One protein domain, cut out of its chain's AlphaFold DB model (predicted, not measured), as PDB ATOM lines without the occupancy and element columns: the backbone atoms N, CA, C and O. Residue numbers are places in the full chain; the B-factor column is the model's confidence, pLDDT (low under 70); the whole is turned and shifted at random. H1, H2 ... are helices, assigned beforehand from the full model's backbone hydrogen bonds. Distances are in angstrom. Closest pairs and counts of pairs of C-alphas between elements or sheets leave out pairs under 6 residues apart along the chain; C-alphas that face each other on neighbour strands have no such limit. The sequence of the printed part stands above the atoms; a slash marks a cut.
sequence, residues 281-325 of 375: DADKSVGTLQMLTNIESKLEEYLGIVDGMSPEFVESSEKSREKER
ATOM      1  N   ASP A 281     176.051 126.438  89.258       74.69
ATOM      2  CA  ASP A 281     177.169 125.715  88.653       74.69
ATOM      3  C   ASP A 281     176.826 125.326  87.209       74.69
ATOM      4  O   ASP A 281     175.777 124.736  86.933       74.69
ATOM      5  N   ALA A 282     177.712 125.670  86.271       64.81
ATOM      6  CA  ALA A 282     177.549 125.350  84.857       64.81
ATOM      7  C   ALA A 282     177.782 123.856  84.604       64.81
ATOM      8  O   ALA A 282     178.853 123.455  84.143       64.81
ATOM      9  N   ASP A 283     176.782 123.026  84.887       64.50
ATOM     10  CA  ASP A 283     176.801 121.636  84.459       64.50
ATOM     11  C   ASP A 283     176.253 121.515  83.027       64.50
ATOM     12  O   ASP A 283     175.150 121.965  82.711       64.50
ATOM     13  N   LYS A 284     177.042 120.906  82.135       65.38
ATOM     14  CA  LYS A 284     176.688 120.711  80.715       65.38
ATOM     15  C   LYS A 284     175.538 119.712  80.530       65.38
ATOM     16  O   LYS A 284     175.051 119.559  79.414       65.38
ATOM     17  N   SER A 285     175.136 119.024  81.600       64.81
ATOM     18  CA  SER A 285     173.996 118.106  81.637       64.81
ATOM     19  C   SER A 285     172.637 118.824  81.701       64.81
ATOM     20  O   SER A 285     171.615 118.228  81.364       64.81
ATOM     21  N   VAL A 286     172.612 120.102  82.104       73.88
ATOM     22  CA  VAL A 286     171.377 120.867  82.301       73.88
ATOM     23  C   VAL A 286     170.953 121.494  80.974       73.88
ATOM     24  O   VAL A 286     171.682 122.281  80.376       73.88
ATOM     25  N   GLY A 287     169.764 121.140  80.486       82.00
ATOM     26  CA  GLY A 287     169.217 121.716  79.254       82.00
ATOM     27  C   GLY A 287     168.825 123.191  79.412       82.00
ATOM     28  O   GLY A 287     168.491 123.634  80.508       82.00
ATOM     29  N   THR A 288     168.780 123.944  78.309       79.38
ATOM     30  CA  THR A 288     168.427 125.382  78.288       79.38
ATOM     31  C   THR A 288     167.089 125.679  78.968       79.38
ATOM     32  O   THR A 288     166.969 126.665  79.686       79.38
ATOM     33  N   LEU A 289     166.093 124.803  78.792       83.62
ATOM     34  CA  LEU A 289     164.796 124.928  79.463       83.62
ATOM     35  C   LEU A 289     164.923 124.790  80.983       83.62
ATOM     36  O   LEU A 289     164.348 125.577  81.716       83.62
ATOM     37  N   GLN A 290     165.735 123.847  81.454       80.19
ATOM     38  CA  GLN A 290     165.939 123.614  82.882       80.19
ATOM     39  C   GLN A 290     166.802 124.712  83.525       80.19
ATOM     40  O   GLN A 290     166.565 125.084  84.672       80.19
ATOM     41  N   MET A 291     167.738 125.304  82.769       81.81
ATOM     42  CA  MET A 291     168.442 126.526  83.178       81.81
ATOM     43  C   MET A 291     167.471 127.697  83.366       81.81
ATOM     44  O   MET A 291     167.559 128.399  84.369       81.81
ATOM     45  N   LEU A 292     166.536 127.890  82.429       85.12
ATOM     46  CA  LEU A 292     165.517 128.940  82.516       85.12
ATOM     47  C   LEU A 292     164.573 128.720  83.699       85.12
ATOM     48  O   LEU A 292     164.385 129.649  84.471       85.12
ATOM     49  N   THR A 293     164.083 127.497  83.918       85.69
ATOM     50  CA  THR A 293     163.218 127.178  85.067       85.69
ATOM     51  C   THR A 293     163.899 127.480  86.405       85.69
ATOM     52  O   THR A 293     163.296 128.065  87.296       85.69
ATOM     53  N   ASN A 294     165.184 127.153  86.546       82.19
ATOM     54  CA  ASN A 294     165.945 127.454  87.762       82.19
ATOM     55  C   ASN A 294     166.189 128.964  87.948       82.19
ATOM     56  O   ASN A 294     166.185 129.459  89.077       82.19
ATOM     57  N   ILE A 295     166.409 129.705  86.853       86.19
ATOM     58  CA  ILE A 295     166.504 131.172  86.883       86.19
ATOM     59  C   ILE A 295     165.157 131.775  87.297       86.19
ATOM     60  O   ILE A 295     165.138 132.670  88.136       86.19
ATOM     61  N   GLU A 296     164.050 131.265  86.760       86.31
ATOM     62  CA  GLU A 296     162.690 131.686  87.108       86.31
ATOM     63  C   GLU A 296     162.396 131.450  88.590       86.31
ATOM     64  O   GLU A 296     162.034 132.397  89.280       86.31
ATOM     65  N   SER A 297     162.673 130.258  89.129       85.69
ATOM     66  CA  SER A 297     162.490 129.987  90.563       85.69
ATOM     67  C   SER A 297     163.314 130.924  91.455       85.69
ATOM     68  O   SER A 297     162.849 131.355  92.508       85.69
ATOM     69  N   LYS A 298     164.532 131.288  91.035       82.62
ATOM     70  CA  LYS A 298     165.381 132.227  91.785       82.62
ATOM     71  C   LYS A 298     164.900 133.674  91.675       82.62
ATOM     72  O   LYS A 298     165.037 134.446  92.623       82.62
ATOM     73  N   LEU A 299     164.330 134.056  90.533       83.69
ATOM     74  CA  LEU A 299     163.669 135.349  90.371       83.69
ATOM     75  C   LEU A 299     162.403 135.433  91.224       83.69
ATOM     76  O   LEU A 299     162.193 136.462  91.856       83.69
ATOM     77  N   GLU A 300     161.610 134.367  91.303       84.19
ATOM     78  CA  GLU A 300     160.444 134.287  92.189       84.19
ATOM     79  C   GLU A 300     160.840 134.386  93.667       84.19
ATOM     80  O   GLU A 300     160.201 135.118  94.417       84.19
ATOM     81  N   GLU A 301     161.934 133.741  94.084       83.81
ATOM     82  CA  GLU A 301     162.479 133.897  95.437       83.81
ATOM     83  C   GLU A 301     162.872 135.357  95.721       83.81
ATOM     84  O   GLU A 301     162.493 135.920  96.750       83.81
ATOM     85  N   TYR A 302     163.582 136.016  94.795       84.00
ATOM     86  CA  TYR A 302     163.952 137.423  94.960       84.00
ATOM     87  C   TYR A 302     162.752 138.366  94.934       84.00
ATOM     88  O   TYR A 302     162.730 139.321  95.709       84.00
ATOM     89  N   LEU A 303     161.755 138.109  94.090       81.31
ATOM     90  CA  LEU A 303     160.519 138.886  94.055       81.31
ATOM     91  C   LEU A 303     159.709 138.688  95.339       81.31
ATOM     92  O   LEU A 303     159.257 139.673  95.906       81.31
ATOM     93  N   GLY A 304     159.640 137.471  95.881       79.94
ATOM     94  CA  GLY A 304     159.030 137.210  97.186       79.94
ATOM     95  C   GLY A 304     159.744 137.930  98.336       79.94
ATOM     96  O   GLY A 304     159.095 138.460  99.238       79.94
ATOM     97  N   ILE A 305     161.079 138.020  98.292       82.06
ATOM     98  CA  ILE A 305     161.853 138.824  99.253       82.06
ATOM     99  C   ILE A 305     161.557 140.320  99.078       82.06
ATOM    100  O   ILE A 305     161.438 141.025 100.078       82.06
ATOM    101  N   VAL A 306     161.435 140.806  97.837       74.50
ATOM    102  CA  VAL A 306     161.104 142.206  97.518       74.50
ATOM    103  C   VAL A 306     159.685 142.566  97.970       74.50
ATOM    104  O   VAL A 306     159.506 143.623  98.569       74.50
ATOM    105  N   ASP A 307     158.712 141.679  97.781       76.81
ATOM    106  CA  ASP A 307     157.326 141.865  98.228       76.81
ATOM    107  C   ASP A 307     157.202 141.862  99.761       76.81
ATOM    108  O   ASP A 307     156.323 142.514 100.324       76.81
ATOM    109  N   GLY A 308     158.112 141.173 100.458       69.88
ATOM    110  CA  GLY A 308     158.222 141.191 101.919       69.88
ATOM    111  C   GLY A 308     158.972 142.401 102.495       69.88
ATOM    112  O   GLY A 308     159.060 142.530 103.721       69.88
ATOM    113  N   MET A 309     159.539 143.285 101.664       70.94
ATOM    114  CA  MET A 309     160.259 144.463 102.157       70.94
ATOM    115  C   MET A 309     159.286 145.506 102.708       70.94
ATOM    116  O   MET A 309     158.316 145.892 102.061       70.94
ATOM    117  N   SER A 310     159.579 146.015 103.909       70.56
ATOM    118  CA  SER A 310     158.772 147.069 104.528       70.56
ATOM    119  C   SER A 310     158.683 148.302 103.612       70.56
ATOM    120  O   SER A 310     159.725 148.777 103.137       70.56
ATOM    121  N   PRO A 311     157.483 148.876 103.409       66.62
ATOM    122  CA  PRO A 311     157.287 150.045 102.556       66.62
ATOM    123  C   PRO A 311     158.120 151.263 102.996       66.62
ATOM    124  O   PRO A 311     158.522 152.057 102.150       66.62
ATOM    125  N   GLU A 312     158.491 151.377 104.279       69.69
ATOM    126  CA  GLU A 312     159.389 152.441 104.763       69.69
ATOM    127  C   GLU A 312     160.843 152.279 104.277       69.69
ATOM    128  O   GLU A 312     161.547 153.260 104.005       69.69
ATOM    129  N   PHE A 313     161.315 151.036 104.133       74.62
ATOM    130  CA  PHE A 313     162.641 150.759 103.581       74.62
ATOM    131  C   PHE A 313     162.668 151.035 102.074       74.62
ATOM    132  O   PHE A 313     163.611 151.649 101.579       74.62
ATOM    133  N   VAL A 314     161.605 150.667 101.352       70.81
ATOM    134  CA  VAL A 314     161.477 150.955  99.916       70.81
ATOM    135  C   VAL A 314     161.435 152.464  99.672       70.81
ATOM    136  O   VAL A 314     162.220 152.970  98.876       70.81
ATOM    137  N   GLU A 315     160.634 153.212 100.434       70.94
ATOM    138  CA  GLU A 315     160.512 154.666 100.277       70.94
ATOM    139  C   GLU A 315     161.807 155.418 100.650       70.94
ATOM    140  O   GLU A 315     162.176 156.401 100.005       70.94
ATOM    141  N   SER A 316     162.552 154.963 101.666       72.44
ATOM    142  CA  SER A 316     163.854 155.552 102.031       72.44
ATOM    143  C   SER A 316     164.964 155.215 101.024       72.44
ATOM    144  O   SER A 316     165.827 156.061 100.738       72.44
ATOM    145  N   SER A 317     164.918 154.021 100.433       73.25
ATOM    146  CA  SER A 317     165.837 153.570  99.385       73.25
ATOM    147  C   SER A 317     165.553 154.273  98.047       73.25
ATOM    148  O   SER A 317     166.478 154.767  97.392       73.25
ATOM    149  N   GLU A 318     164.277 154.460  97.693       72.38
ATOM    150  CA  GLU A 318     163.839 155.305  96.576       72.38
ATOM    151  C   GLU A 318     164.220 156.767  96.790       72.38
ATOM    152  O   GLU A 318     164.855 157.354  95.916       72.38
ATOM    153  N   LYS A 319     163.947 157.355  97.966       77.50
ATOM    154  CA  LYS A 319     164.376 158.728  98.288       77.50
ATOM    155  C   LYS A 319     165.890 158.891  98.179       77.50
ATOM    156  O   LYS A 319     166.350 159.933  97.715       77.50
ATOM    157  N   SER A 320     166.675 157.883  98.556       73.38
ATOM    158  CA  SER A 320     168.136 157.918  98.432       73.38
ATOM    159  C   SER A 320     168.601 157.805  96.977       73.38
ATOM    160  O   SER A 320     169.439 158.599  96.548       73.38
ATOM    161  N   ARG A 321     168.023 156.896  96.175       73.38
ATOM    162  CA  ARG A 321     168.334 156.779  94.736       73.38
ATOM    163  C   ARG A 321     167.856 157.982  93.929       73.38
ATOM    164  O   ARG A 321     168.553 158.406  93.009       73.38
ATOM    165  N   GLU A 322     166.717 158.557  94.285       70.75
ATOM    166  CA  GLU A 322     166.179 159.775  93.685       70.75
ATOM    167  C   GLU A 322     167.030 160.989  94.076       70.75
ATOM    168  O   GLU A 322     167.339 161.832  93.236       70.75
ATOM    169  N   LYS A 323     167.525 161.051  95.320       79.00
ATOM    170  CA  LYS A 323     168.502 162.061  95.754       79.00
ATOM    171  C   LYS A 323     169.840 161.912  95.028       79.00
ATOM    172  O   LYS A 323     170.440 162.928  94.690       79.00
ATOM    173  N   GLU A 324     170.280 160.691  94.728       77.81
ATOM    174  CA  GLU A 324     171.479 160.411  93.924       77.81
ATOM    175  C   GLU A 324     171.273 160.775  92.442       77.81
ATOM    176  O   GLU A 324     172.131 161.424  91.843       77.81
ATOM    177  N   ARG A 325     170.111 160.459  91.847       70.75
ATOM    178  CA  ARG A 325     169.740 160.907  90.490       70.75
ATOM    179  C   ARG A 325     169.668 162.421  90.406       70.75
ATOM    180  O   ARG A 325     170.253 162.998  89.494       70.75
TER     181      ARG A 325
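Overview. This is residues 281 to 325 of the 375 residues of the protein "DUF4200 domain-containing protein" of Haematococcus lacustris (UniProt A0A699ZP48). Two helices make an L: the longer, H1, is one limb, and H2 turns off beyond its last end as the shorter limb, with no core between them. Before H1, residues 281 to 287 make a hook that folds back at its first end. The printed part has 45 residues with two named helices, H1 then H2, and no named strand; the class is all helix. It is extended, with a radius of gyration of the C-alphas of 16.4 A and spans of 46 by 23 by 15 A.

Arrangement. H1, residues 288 to 307, and H2, residues 311 to 325, are apart, joined by a tight link of 3 residues. Residues 292 to 305 of H1 and 315 to 325 of H2 are among those that stand free. In both helices every O i to N i+4 pair is within hydrogen-bond range.

Along the chain. H1 begins at C-alpha 288, (168.427, 125.382, 78.288), and is 28.2 A long from first to last C-alpha. H2 is 20.5 A long and ends at C-alpha 325, (169.740, 160.907, 90.490).

Size, cuts and confidence. The two C-alphas farthest apart, those of Ser 285 and Lys 323, are 46.5 A apart. The printed part has no cut. The model's pLDDT is under 70 at residues 282 to 285, 308 and 311 to 312.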